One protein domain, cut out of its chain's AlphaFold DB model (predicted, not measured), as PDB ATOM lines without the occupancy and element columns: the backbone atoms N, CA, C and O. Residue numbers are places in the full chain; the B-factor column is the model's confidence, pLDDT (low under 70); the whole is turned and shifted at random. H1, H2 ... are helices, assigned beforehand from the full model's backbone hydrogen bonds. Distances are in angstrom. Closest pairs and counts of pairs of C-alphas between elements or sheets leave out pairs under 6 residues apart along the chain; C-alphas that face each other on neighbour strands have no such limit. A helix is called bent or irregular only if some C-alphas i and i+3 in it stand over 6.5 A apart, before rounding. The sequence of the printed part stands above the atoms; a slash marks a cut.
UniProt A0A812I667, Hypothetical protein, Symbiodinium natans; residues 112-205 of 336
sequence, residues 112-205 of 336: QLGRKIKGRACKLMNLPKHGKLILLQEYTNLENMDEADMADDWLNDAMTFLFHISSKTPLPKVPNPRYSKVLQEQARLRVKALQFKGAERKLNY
ATOM      1  N   GLN A 112     -30.983  34.202  38.596       60.62
ATOM      2  CA  GLN A 112     -30.599  32.852  38.193       60.62
ATOM      3  C   GLN A 112     -29.094  32.617  38.258       60.62
ATOM      4  O   GLN A 112     -28.724  31.484  38.546       60.62
ATOM      5  N   LEU A 113     -28.246  33.637  38.080       58.66
ATOM      6  CA  LEU A 113     -26.780  33.534  38.195       58.66
ATOM      7  C   LEU A 113     -26.281  33.435  39.652       58.66
ATOM      8  O   LEU A 113     -25.142  33.036  39.910       58.66
ATOM      9  N   GLY A 114     -27.132  33.759  40.627       67.88
ATOM     10  CA  GLY A 114     -26.804  33.700  42.050       67.88
ATOM     11  C   GLY A 114     -26.120  34.964  42.581       67.88
ATOM     12  O   GLY A 114     -26.229  36.054  42.018       67.88
ATOM     13  N   ARG A 115     -25.435  34.852  43.725       76.25
ATOM     14  CA  ARG A 115     -24.855  36.022  44.402       76.25
ATOM     15  C   ARG A 115     -23.600  36.492  43.672       76.25
ATOM     16  O   ARG A 115     -22.668  35.720  43.455       76.25
ATOM     17  N   LYS A 116     -23.547  37.789  43.354       80.12
ATOM     18  CA  LYS A 116     -22.338  38.437  42.837       80.12
ATOM     19  C   LYS A 116     -21.317  38.612  43.957       80.12
ATOM     20  O   LYS A 116     -21.568  39.318  44.936       80.12
ATOM     21  N   ILE A 117     -20.135  38.039  43.776       76.56
ATOM     22  CA  ILE A 117     -19.000  38.223  44.674       76.56
ATOM     23  C   ILE A 117     -18.468  39.649  44.498       76.56
ATOM     24  O   ILE A 117     -18.063  40.071  43.409       76.56
ATOM     25  N   LYS A 118     -18.499  40.421  45.587       69.81
ATOM     26  CA  LYS A 118     -18.006  41.803  45.627       69.81
ATOM     27  C   LYS A 118     -16.479  41.813  45.749       69.81
ATOM     28  O   LYS A 118     -15.916  41.031  46.503       69.81
ATOM     29  N   GLY A 119     -15.812  42.731  45.047       64.31
ATOM     30  CA  GLY A 119     -14.363  42.952  45.168       64.31
ATOM     31  C   GLY A 119     -13.662  43.223  43.837       64.31
ATOM     32  O   GLY A 119     -14.244  43.046  42.769       64.31
ATOM     33  N   ARG A 120     -12.398  43.665  43.892       62.50
ATOM     34  CA  ARG A 120     -11.512  43.853  42.724       62.50
ATOM     35  C   ARG A 120     -10.583  42.644  42.540       62.50
ATOM     36  O   ARG A 120      -9.368  42.792  42.520       62.50
ATOM     37  N   ALA A 121     -11.145  41.442  42.445       69.12
ATOM     38  CA  ALA A 121     -10.357  40.248  42.146       69.12
ATOM     39  C   ALA A 121     -10.164  40.124  40.627       69.12
ATOM     40  O   ALA A 121     -11.146  40.111  39.887       69.12
ATOM     41  N   CYS A 122      -8.917  40.061  40.165       71.00
ATOM     42  CA  CYS A 122      -8.567  39.774  38.765       71.00
ATOM     43  C   CYS A 122      -8.033  38.343  38.579       71.00
ATOM     44  O   CYS A 122      -7.812  37.917  37.451       71.00
ATOM     45  N   LYS A 123      -7.820  37.617  39.682       83.81
ATOM     46  CA  LYS A 123      -7.219  36.280  39.738       83.81
ATOM     47  C   LYS A 123      -8.040  35.372  40.648       83.81
ATOM     48  O   LYS A 123      -8.606  35.875  41.621       83.81
ATOM     49  N   LEU A 124      -8.059  34.069  40.366       82.94
ATOM     50  CA  LEU A 124      -8.841  33.086  41.132       82.94
ATOM     51  C   LEU A 124      -8.360  32.951  42.585       82.94
ATOM     52  O   LEU A 124      -9.169  33.016  43.505       82.94
ATOM     53  N   MET A 125      -7.045  32.886  42.809       85.81
ATOM     54  CA  MET A 125      -6.473  32.811  44.165       85.81
ATOM     55  C   MET A 125      -6.726  34.068  45.011       85.81
ATOM     56  O   MET A 125      -6.729  34.006  46.238       85.81
ATOM     57  N   ASN A 126      -7.000  35.202  44.361       85.88
ATOM     58  CA  ASN A 126      -7.283  36.478  45.022       85.88
ATOM     59  C   ASN A 126      -8.788  36.713  45.230       85.88
ATOM     60  O   ASN A 126      -9.202  37.841  45.520       85.88
ATOM     61  N   LEU A 127      -9.627  35.692  45.031       84.69
ATOM     62  CA  LEU A 127     -11.037  35.778  45.388       84.69
ATOM     63  C   LEU A 127     -11.191  35.963  46.910       84.69
ATOM     64  O   LEU A 127     -10.407  35.406  47.678       84.69
ATOM     65  N   PRO A 128     -12.204  36.721  47.373       84.44
ATOM     66  CA  PRO A 128     -12.573  36.740  48.788       84.44
ATOM     67  C   PRO A 128     -12.843  35.321  49.307       84.44
ATOM     68  O   PRO A 128     -13.281  34.472  48.527       84.44
ATOM     69  N   LYS A 129     -12.662  35.087  50.615       86.06
ATOM     70  CA  LYS A 129     -12.890  33.778  51.258       86.06
ATOM     71  C   LYS A 129     -14.227  33.159  50.847       86.06
ATOM     72  O   LYS A 129     -14.228  32.066  50.294       86.06
ATOM     73  N   HIS A 130     -15.328  33.904  50.959       82.25
ATOM     74  CA  HIS A 130     -16.646  33.479  50.478       82.25
ATOM     75  C   HIS A 130     -16.655  32.930  49.038       82.25
ATOM     76  O   HIS A 130     -17.314  31.937  48.750       82.25
ATOM     77  N   GLY A 131     -15.902  33.549  48.124       82.00
ATOM     78  CA  GLY A 131     -15.786  33.092  46.739       82.00
ATOM     79  C   GLY A 131     -15.015  31.781  46.591       82.00
ATOM     80  O   GLY A 131     -15.423  30.928  45.807       82.00
ATOM     81  N   LYS A 132     -13.942  31.599  47.370       87.25
ATOM     82  CA  LYS A 132     -13.203  30.327  47.429       87.25
ATOM     83  C   LYS A 132     -14.084  29.213  48.001       87.25
ATOM     84  O   LYS A 132     -14.106  28.116  47.459       87.25
ATOM     85  N   LEU A 133     -14.873  29.514  49.032       86.31
ATOM     86  CA  LEU A 133     -15.809  28.556  49.629       86.31
ATOM     87  C   LEU A 133     -16.875  28.091  48.644       86.31
ATOM     88  O   LEU A 133     -17.142  26.901  48.565       86.31
ATOM     89  N   ILE A 134     -17.435  29.009  47.854       84.31
ATOM     90  CA  ILE A 134     -18.407  28.674  46.806       84.31
ATOM     91  C   ILE A 134     -17.827  27.670  45.802       84.31
ATOM     92  O   ILE A 134     -18.531  26.745  45.404       84.31
ATOM     93  N   LEU A 135     -16.562  27.848  45.404       85.69
ATOM     94  CA  LEU A 135     -15.866  26.942  44.485       85.69
ATOM     95  C   LEU A 135     -15.602  25.573  45.125       85.69
ATOM     96  O   LEU A 135     -15.751  24.546  44.475       85.69
ATOM     97  N   LEU A 136     -15.234  25.557  46.406       87.19
ATOM     98  CA  LEU A 136     -14.857  24.344  47.134       87.19
ATOM     99  C   LEU A 136     -16.047  23.551  47.692       87.19
ATOM    100  O   LEU A 136     -15.876  22.380  48.026       87.19
ATOM    101  N   GLN A 137     -17.234  24.155  47.796       85.31
ATOM    102  CA  GLN A 137     -18.391  23.622  48.528       85.31
ATOM    103  C   GLN A 137     -18.783  22.191  48.130       85.31
ATOM    104  O   GLN A 137     -19.246  21.417  48.962       85.31
ATOM    105  N   GLU A 138     -18.608  21.832  46.862       83.19
ATOM    106  CA  GLU A 138     -18.989  20.512  46.347       83.19
ATOM    107  C   GLU A 138     -17.945  19.431  46.633       83.19
ATOM    108  O   GLU A 138     -18.286  18.254  46.746       83.19
ATOM    109  N   TYR A 139     -16.692  19.844  46.811       85.88
ATOM    110  CA  TYR A 139     -15.522  18.977  46.937       85.88
ATOM    111  C   TYR A 139     -15.002  18.880  48.369       85.88
ATOM    112  O   TYR A 139     -14.007  18.206  48.621       85.88
ATOM    113  N   THR A 140     -15.635  19.569  49.317       83.88
ATOM    114  CA  THR A 140     -15.151  19.683  50.695       83.88
ATOM    115  C   THR A 140     -16.278  19.436  51.693       83.88
ATOM    116  O   THR A 140     -17.432  19.811  51.473       83.88
ATOM    117  N   ASN A 141     -15.952  18.788  52.809       82.62
ATOM    118  CA  ASN A 141     -16.853  18.625  53.945       82.62
ATOM    119  C   ASN A 141     -16.725  19.861  54.844       82.62
ATOM    120  O   ASN A 141     -15.872  19.910  55.727       82.62
ATOM    121  N   LEU A 142     -17.552  20.876  54.582       71.50
ATOM    122  CA  LEU A 142     -17.551  22.160  55.304       71.50
ATOM    123  C   LEU A 142     -18.717  22.300  56.295       71.50
ATOM    124  O   LEU A 142     -19.054  23.420  56.680       71.50
ATOM    125  N   GLU A 143     -19.387  21.201  56.655       62.72
ATOM    126  CA  GLU A 143     -20.608  21.257  57.464       62.72
ATOM    127  C   GLU A 143     -20.394  22.083  58.746       62.72
ATOM    128  O   GLU A 143     -19.579  21.745  59.601       62.72
ATOM    129  N   ASN A 144     -21.167  23.169  58.863       58.06
ATOM    130  CA  ASN A 144     -21.275  24.043  60.036       58.06
ATOM    131  C   ASN A 144     -20.038  24.887  60.401       58.06
ATOM    132  O   ASN A 144     -19.919  25.293  61.555       58.06
ATOM    133  N   MET A 145     -19.145  25.195  59.455       61.62
ATOM    134  CA  MET A 145     -18.038  26.127  59.714       61.62
ATOM    135  C   MET A 145     -18.347  27.570  59.311       61.62
ATOM    136  O   MET A 145     -18.736  27.847  58.173       61.62
ATOM    137  N   ASP A 146     -18.104  28.500  60.238       67.56
ATOM    138  CA  ASP A 146     -18.174  29.934  59.979       67.56
ATOM    139  C   ASP A 146     -16.994  30.390  59.104       67.56
ATOM    140  O   ASP A 146     -15.846  29.984  59.285       67.56
ATOM    141  N   GLU A 147     -17.254  31.296  58.154       71.50
ATOM    142  CA  GLU A 147     -16.236  31.834  57.226       71.50
ATOM    143  C   GLU A 147     -15.037  32.473  57.958       71.50
ATOM    144  O   GLU A 147     -13.913  32.493  57.440       71.50
ATOM    145  N   ALA A 148     -15.268  32.997  59.164       69.62
ATOM    146  CA  ALA A 148     -14.243  33.621  59.995       69.62
ATOM    147  C   ALA A 148     -13.190  32.615  60.484       69.62
ATOM    148  O   ALA A 148     -12.004  32.955  60.513       69.62
ATOM    149  N   ASP A 149     -13.610  31.383  60.777       74.19
ATOM    150  CA  ASP A 149     -12.765  30.337  61.358       74.19
ATOM    151  C   ASP A 149     -11.967  29.567  60.296       74.19
ATOM    152  O   ASP A 149     -11.094  28.754  60.614       74.19
ATOM    153  N   MET A 150     -12.219  29.848  59.013       78.19
ATOM    154  CA  MET A 150     -11.527  29.184  57.918       78.19
ATOM    155  C   MET A 150     -10.140  29.775  57.643       78.19
ATOM    156  O   MET A 150      -9.982  30.975  57.365       78.19
ATOM    157  N   ALA A 151      -9.130  28.906  57.671       83.12
ATOM    158  CA  ALA A 151      -7.742  29.222  57.370       83.12
ATOM    159  C   ALA A 151      -7.560  29.447  55.863       83.12
ATOM    160  O   ALA A 151      -7.784  28.540  55.059       83.12
ATOM    161  N   ASP A 152      -7.124  30.651  55.474       85.38
ATOM    162  CA  ASP A 152      -6.969  31.007  54.055       85.38
ATOM    163  C   ASP A 152      -5.912  30.144  53.352       85.38
ATOM    164  O   ASP A 152      -6.091  29.783  52.195       85.38
ATOM    165  N   ASP A 153      -4.862  29.739  54.072       88.94
ATOM    166  CA  ASP A 153      -3.817  28.849  53.555       88.94
ATOM    167  C   ASP A 153      -4.381  27.490  53.130       88.94
ATOM    168  O   ASP A 153      -4.100  27.024  52.033       88.94
ATOM    169  N   TRP A 154      -5.246  26.885  53.953       89.56
ATOM    170  CA  TRP A 154      -5.864  25.600  53.610       89.56
ATOM    171  C   TRP A 154      -6.778  25.739  52.387       89.56
ATOM    172  O   TRP A 154      -6.762  24.887  51.505       89.56
ATOM    173  N   LEU A 155      -7.530  26.843  52.292       88.94
ATOM    174  CA  LEU A 155      -8.360  27.131  51.117       88.94
ATOM    175  C   LEU A 155      -7.505  27.290  49.854       88.94
ATOM    176  O   LEU A 155      -7.896  26.830  48.786       88.94
ATOM    177  N   ASN A 156      -6.344  27.932  49.970       90.56
ATOM    178  CA  ASN A 156      -5.403  28.106  48.869       90.56
ATOM    179  C   ASN A 156      -4.815  26.766  48.407       90.56
ATOM    180  O   ASN A 156      -4.771  26.506  47.202       90.56
ATOM    181  N   ASP A 157      -4.427  25.908  49.348       90.25
ATOM    182  CA  ASP A 157      -3.918  24.570  49.050       90.25
ATOM    183  C   ASP A 157      -5.012  23.714  48.386       90.25
ATOM    184  O   ASP A 157      -4.777  23.112  47.339       90.25
ATOM    185  N   ALA A 158      -6.240  23.731  48.922       89.38
ATOM    186  CA  ALA A 158      -7.380  22.994  48.369       89.38
ATOM    187  C   ALA A 158      -7.729  23.455  46.946       89.38
ATOM    188  O   ALA A 158      -7.956  22.633  46.059       89.38
ATOM    189  N   MET A 159      -7.733  24.767  46.703       89.94
ATOM    190  CA  MET A 159      -7.967  25.327  45.372       89.94
ATOM    191  C   MET A 159      -6.874  24.913  44.381       89.94
ATOM    192  O   MET A 159      -7.177  24.564  43.240       89.94
ATOM    193  N   THR A 160      -5.612  24.929  44.818       89.62
ATOM    194  CA  THR A 160      -4.462  24.501  44.008       89.62
ATOM    195  C   THR A 160      -4.589  23.025  43.629       89.62
ATOM    196  O   THR A 160      -4.479  22.687  42.450       89.62
ATOM    197  N   PHE A 161      -4.903  22.175  44.608       89.00
ATOM    198  CA  PHE A 161      -5.050  20.732  44.443       89.00
ATOM    199  C   PHE A 161      -6.234  20.344  43.543       89.00
ATOM    200  O   PHE A 161      -6.067  19.555  42.618       89.00
ATOM    201  N   LEU A 162      -7.420  20.919  43.770       87.12
ATOM    202  CA  LEU A 162      -8.641  20.545  43.044       87.12
ATOM    203  C   LEU A 162      -8.710  21.145  41.635       87.12
ATOM    204  O   LEU A 162      -9.121  20.476  40.688       87.12
ATOM    205  N   PHE A 163      -8.323  22.414  41.475       86.00
ATOM    206  CA  PHE A 163      -8.572  23.164  40.236       86.00
ATOM    207  C   PHE A 163      -7.336  23.377  39.368       86.00
ATOM    208  O   PHE A 163      -7.452  23.938  38.272       86.00
ATOM    209  N   HIS A 164      -6.170  22.921  39.826       84.38
ATOM    210  CA  HIS A 164      -4.890  23.137  39.165       84.38
ATOM    211  C   HIS A 164      -4.603  24.624  38.895       84.38
ATOM    212  O   HIS A 164      -4.281  25.007  37.771       84.38
ATOM    213  N   ILE A 165      -4.768  25.477  39.910       86.81
ATOM    214  CA  ILE A 165      -4.548  26.926  39.788       86.81
ATOM    215  C   ILE A 165      -3.313  27.391  40.554       86.81
ATOM    216  O   ILE A 165      -2.888  26.774  41.524       86.81
ATOM    217  N   SER A 166      -2.749  28.514  40.123       85.06
ATOM    218  CA  SER A 166      -1.636  29.204  40.762       85.06
ATOM    219  C   SER A 166      -2.049  30.606  41.226       85.06
ATOM    220  O   SER A 166      -3.113  31.135  40.889       85.06
ATOM    221  N   SER A 167      -1.145  31.289  41.931       84.81
ATOM    222  CA  SER A 167      -1.292  32.705  42.299       84.81
ATOM    223  C   SER A 167      -1.337  33.671  41.102       84.81
ATOM    224  O   SER A 167      -1.613  34.867  41.266       84.81
ATOM    225  N   LYS A 168      -1.044  33.191  39.889       84.12
ATOM    226  CA  LYS A 168      -1.066  33.973  38.649       84.12
ATOM    227  C   LYS A 168      -2.294  33.697  37.789       84.12
ATOM    228  O   LYS A 168      -2.598  34.562  36.970       84.12
ATOM    229  N   THR A 169      -3.014  32.597  38.013       83.81
ATOM    230  CA  THR A 169      -4.169  32.209  37.195       83.81
ATOM    231  C   THR A 169      -5.217  33.330  37.159       83.81
ATOM    232  O   THR A 169      -5.741  33.727  38.215       83.81
ATOM    233  N   PRO A 170      -5.513  33.890  35.970       82.19
ATOM    234  CA  PRO A 170      -6.499  34.949  35.830       82.19
ATOM    235  C   PRO A 170      -7.905  34.417  36.120       82.19
ATOM    236  O   PRO A 170      -8.149  33.211  36.135       82.19
ATOM    237  N   LEU A 171      -8.847  35.328  36.363       80.56
ATOM    238  CA  LEU A 171     -10.256  34.945  36.322       80.56
ATOM    239  C   LEU A 171     -10.646  34.493  34.908       80.56
ATOM    240  O   LEU A 171     -10.098  35.019  33.935       80.56
ATOM    241  N   PRO A 172     -11.622  33.579  34.788       76.25
ATOM    242  CA  PRO A 172     -12.052  33.078  33.491       76.25
ATOM    243  C   PRO A 172     -12.619  34.223  32.651       76.25
ATOM    244  O   PRO A 172     -13.343  35.078  33.172       76.25
ATOM    245  N   LYS A 173     -12.301  34.242  31.352       76.38
ATOM    246  CA  LYS A 173     -12.753  35.269  30.396       76.38
ATOM    247  C   LYS A 173     -14.213  35.047  29.958       76.38
ATOM    248  O   LYS A 173     -14.527  35.118  28.779       76.38
ATOM    249  N   VAL A 174     -15.106  34.767  30.904       71.81
ATOM    250  CA  VAL A 174     -16.542  34.569  30.648       71.81
ATOM    251  C   VAL A 174     -17.339  35.808  31.059       71.81
ATOM    252  O   VAL A 174     -16.895  36.547  31.946       71.81
ATOM    253  N   PRO A 175     -18.523  36.055  30.469       67.69
ATOM    254  CA  PRO A 175     -19.434  37.079  30.961       67.69
ATOM    255  C   PRO A 175     -19.753  36.841  32.438       67.69
ATOM    256  O   PRO A 175     -20.027  35.721  32.861       67.69
ATOM    257  N   ASN A 176     -19.731  37.906  33.244       75.06
ATOM    258  CA  ASN A 176     -20.120  37.844  34.654       75.06
ATOM    259  C   ASN A 176     -19.391  36.746  35.482       75.06
ATOM    260  O   ASN A 176     -20.026  36.025  36.255       75.06
ATOM    261  N   PRO A 177     -18.042  36.672  35.467       74.31
ATOM    262  CA  PRO A 177     -17.272  35.563  36.056       74.31
ATOM    263  C   PRO A 177     -17.265  35.565  37.594       74.31
ATOM    264  O   PRO A 177     -16.584  34.773  38.228       74.31
ATOM    265  N   ARG A 178     -17.966  36.514  38.221       77.00
ATOM    266  CA  ARG A 178     -18.013  36.704  39.679       77.00
ATOM    267  C   ARG A 178     -19.335  36.264  40.292       77.00
ATOM    268  O   ARG A 178     -19.583  36.556  41.459       77.00
ATOM    269  N   TYR A 179     -20.206  35.637  39.515       83.12
ATOM    270  CA  TYR A 179     -21.452  35.095  40.028       83.12
ATOM    271  C   TYR A 179     -21.221  33.689  40.563       83.12
ATOM    272  O   TYR A 179     -20.501  32.898  39.958       83.12
ATOM    273  N   SER A 180     -21.818  33.397  41.719       82.25
ATOM    274  CA  SER A 180     -21.562  32.162  42.457       82.25
ATOM    275  C   SER A 180     -21.817  30.907  41.624       82.25
ATOM    276  O   SER A 180     -20.982  30.011  41.619       82.25
ATOM    277  N   LYS A 181     -22.923  30.862  40.871       81.88
ATOM    278  CA  LYS A 181     -23.252  29.688  40.053       81.88
ATOM    279  C   LYS A 181     -22.360  29.563  38.824       81.88
ATOM    280  O   LYS A 181     -21.988  28.457  38.471       81.88
ATOM    281  N   VAL A 182     -21.960  30.683  38.217       82.12
ATOM    282  CA  VAL A 182     -20.999  30.675  37.099       82.12
ATOM    283  C   VAL A 182     -19.673  30.081  37.561       82.12
ATOM    284  O   VAL A 182     -19.118  29.213  36.900       82.12
ATOM    285  N   LEU A 183     -19.187  30.506  38.726       81.62
ATOM    286  CA  LEU A 183     -17.960  29.971  39.309       81.62
ATOM    287  C   LEU A 183     -18.078  28.485  39.661       81.62
ATOM    288  O   LEU A 183     -17.156  27.734  39.359       81.62
ATOM    289  N   GLN A 184     -19.203  28.056  40.241       83.88
ATOM    290  CA  GLN A 184     -19.462  26.642  40.538       83.88
ATOM    291  C   GLN A 184     -19.475  25.779  39.278       83.88
ATOM    292  O   GLN A 184     -18.784  24.768  39.228       83.88
ATOM    293  N   GLU A 185     -20.198  26.192  38.238       82.88
ATOM    294  CA  GLU A 185     -20.232  25.441  36.981       82.88
ATOM    295  C   GLU A 185     -18.850  25.360  36.332       82.88
ATOM    296  O   GLU A 185     -18.428  24.299  35.878       82.88
ATOM    297  N   GLN A 186     -18.084  26.448  36.351       80.94
ATOM    298  CA  GLN A 186     -16.729  26.433  35.811       80.94
ATOM    299  C   GLN A 186     -15.779  25.547  36.634       80.94
ATOM    300  O   GLN A 186     -14.944  24.849  36.060       80.94
ATOM    301  N   ALA A 187     -15.933  25.504  37.963       84.38
ATOM    302  CA  ALA A 187     -15.226  24.553  38.820       84.38
ATOM    303  C   ALA A 187     -15.575  23.099  38.476       84.38
ATOM    304  O   ALA A 187     -14.666  22.283  38.313       84.38
ATOM    305  N   ARG A 188     -16.866  22.791  38.285       84.19
ATOM    306  CA  ARG A 188     -17.336  21.466  37.855       84.19
ATOM    307  C   ARG A 188     -16.733  21.044  36.527       84.19
ATOM    308  O   ARG A 188     -16.193  19.944  36.415       84.19
ATOM    309  N   LEU A 189     -16.795  21.925  35.530       82.06
ATOM    310  CA  LEU A 189     -16.213  21.682  34.213       82.06
ATOM    311  C   LEU A 189     -14.706  21.464  34.308       82.06
ATOM    312  O   LEU A 189     -14.189  20.531  33.697       82.06
ATOM    313  N   ARG A 190     -14.009  22.265  35.122       81.50
ATOM    314  CA  ARG A 190     -12.565  22.130  35.313       81.50
ATOM    315  C   ARG A 190     -12.201  20.777  35.914       81.50
ATOM    316  O   ARG A 190     -11.339  20.090  35.379       81.50
ATOM    317  N   VAL A 191     -12.868  20.379  36.992       81.44
ATOM    318  CA  VAL A 191     -12.639  19.082  37.640       81.44
ATOM    319  C   VAL A 191     -12.926  17.920  36.687       81.44
ATOM    320  O   VAL A 191     -12.147  16.970  36.625       81.44
ATOM    321  N   LYS A 192     -13.994  18.022  35.884       80.50
ATOM    322  CA  LYS A 192     -14.327  17.030  34.854       80.50
ATOM    323  C   LYS A 192     -13.249  16.945  33.767       80.50
ATOM    324  O   LYS A 192     -12.854  15.845  33.397       80.50
ATOM    325  N   ALA A 193     -12.756  18.085  33.280       77.56
ATOM    326  CA  ALA A 193     -11.718  18.153  32.249       77.56
ATOM    327  C   ALA A 193     -10.377  17.576  32.725       77.56
ATOM    328  O   ALA A 193      -9.662  16.948  31.951       77.56
ATOM    329  N   LEU A 194     -10.061  17.738  34.011       74.50
ATOM    330  CA  LEU A 194      -8.858  17.180  34.629       74.50
ATOM    331  C   LEU A 194      -8.896  15.649  34.779       74.50
ATOM    332  O   LEU A 194      -7.893  15.075  35.193       74.50
ATOM    333  N   GLN A 195     -10.034  14.994  34.494       70.06
ATOM    334  CA  GLN A 195     -10.261  13.559  34.743       70.06
ATOM    335  C   GLN A 195      -9.860  13.150  36.170       70.06
ATOM    336  O   GLN A 195      -9.304  12.081  36.430       70.06
ATOM    337  N   PHE A 196     -10.107  14.061  37.107       70.06
ATOM    338  CA  PHE A 196      -9.557  14.002  38.443       70.06
ATOM    339  C   PHE A 196     -10.275  12.927  39.273       70.06
ATOM    340  O   PHE A 196     -11.365  13.156  39.791       70.06
ATOM    341  N   LYS A 197      -9.648  11.752  39.434       66.56
ATOM    342  CA  LYS A 197     -10.186  10.653  40.262       66.56
ATOM    343  C   LYS A 197     -10.369  11.057  41.729       66.56
ATOM    344  O   LYS A 197     -11.270  10.567  42.400       66.56
ATOM    345  N   GLY A 198      -9.545  11.978  42.232       58.91
ATOM    346  CA  GLY A 198      -9.653  12.465  43.608       58.91
ATOM    347  C   GLY A 198     -10.880  13.343  43.885       58.91
ATOM    348  O   GLY A 198     -11.224  13.505  45.050       58.91
ATOM    349  N   ALA A 199     -11.584  13.860  42.866       61.19
ATOM    350  CA  ALA A 199     -12.786  14.680  43.075       61.19
ATOM    351  C   ALA A 199     -14.011  13.872  43.506       61.19
ATOM    352  O   ALA A 199     -14.988  14.452  43.978       61.19
ATOM    353  N   GLU A 200     -13.968  12.549  43.360       69.19
ATOM    354  CA  GLU A 200     -15.012  11.658  43.868       69.19
ATOM    355  C   GLU A 200     -15.029  11.626  45.405       69.19
ATOM    356  O   GLU A 200     -16.057  11.323  46.015       69.19
ATOM    357  N   ARG A 201     -13.907  11.977  46.047       74.56
ATOM    358  CA  ARG A 201     -13.778  12.056  47.501       74.56
ATOM    359  C   ARG A 201     -13.854  13.509  47.958       74.56
ATOM    360  O   ARG A 201     -13.076  14.354  47.526       74.56
ATOM    361  N   LYS A 202     -14.752  13.787  48.905       84.25
ATOM    362  CA  LYS A 202     -14.785  15.086  49.585       84.25
ATOM    363  C   LYS A 202     -13.598  15.218  50.540       84.25
ATOM    364  O   LYS A 202     -13.378  14.330  51.361       84.25
ATOM    365  N   LEU A 203     -12.873  16.328  50.435       85.50
ATOM    366  CA  LEU A 203     -11.760  16.667  51.321       85.50
ATOM    367  C   LEU A 203     -12.277  17.087  52.698       85.50
ATOM    368  O   LEU A 203     -13.270  17.817  52.807       85.50
ATOM    369  N   ASN A 204     -11.571  16.678  53.744       86.31
ATOM    370  CA  ASN A 204     -11.866  17.088  55.108       86.31
ATOM    371  C   ASN A 204     -11.177  18.415  55.426       86.31
ATOM    372  O   ASN A 204      -9.965  18.572  55.257       86.31
ATOM    373  N   TYR A 205     -11.954  19.392  55.897       85.12
ATOM    374  CA  TYR A 205     -11.394  20.680  56.282       85.12
ATOM    375  C   TYR A 205     -10.331  20.529  57.378       85.12
ATOM    376  O   TYR A 205     -10.526  19.822  58.365       85.12
TER     377      TYR A 205
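This is residues 112 to 205 of the 336 residues of the protein "Hypothetical protein" of Symbiodinium natans (UniProt A0A812I667). Two helices, H2 and H3, make a V that closes where the end of H2 meets H3, and the short helix H1 sits in the opening and touches both. A single turn, H4, lies near the closed end of the V, and long loops join and surround the helices. The printed part has 94 residues with four named helices, in the order H1, H2, H3, H4, and no named strand; the class is all helix, though under half of the residues, 38, are in named elements. The whole is compact and rounded, with a radius of gyration of the C-alphas of 12.5 A and spans of 32 by 31 by 29 A.

H1, residues 129 to 136, touches H2, residues 152 to 163, at a shallow tilt of 30 degrees, the same way; the closest C-alphas are those of Lys 132 and Leu 155, 6.9 A apart. H1 touches H3, residues 180 to 193, at a steep tilt of 40 degrees, the same way, with the C-alphas of Leu 135 and Gln 184 closest at 5.3 A. H2 touches H3 with residues 162 to 163 alone, and H3 touches H2 with residues 187 to 191 alone. Their closest C-alphas, of Phe 163 and Val 191, are 6.3 A apart, and the two run the same way at a steep tilt of 50 degrees. With one of these three touching pairs at a shallow tilt, the helix packing is mostly crossed, but only just. H4, residues 197 to 200, is close to but not clearly touching H2, at 7.2 A between the C-alphas of Leu 162 and Ala 199, and likewise H3, at 7.0 A between those of Val 191 and Ala 199. H1 and H4 are apart. Residues 140 to 141 pair with residues 203 to 204, parallel, in a short pairing outside any named strand. In H1, H2 and H3 every O i to N i+4 pair is within hydrogen-bond range; H4 is too short for such a pair, and its 1 pair of O i to N i+3 is within range.

H1 begins at C-alpha 129, (-12.890, 33.778, 51.258), and is 10.5 A long. H2 is 16.0 A long and ends at C-alpha 163, (-8.572, 23.164, 40.236). H3, the longest helix with 14 residues, measures 19.9 A. H4 measures 6.1 A and ends at C-alpha 200, (-15.012, 11.658, 43.868); it is neither bent nor irregular, but only just.

The two C-alphas farthest apart, of Arg 120 and Lys 197, are 33.3 A from each other. The printed part has no cut. The links H1 to H2 and H2 to H3 are long, with 15 and 16 residues, and the link H3 to H4 is tight. The mean pLDDT of the printed part is 79.1; 17 residues are under 70, among them residues 112 to 114, 118 to 121, 143 to 146 and 197 to 200.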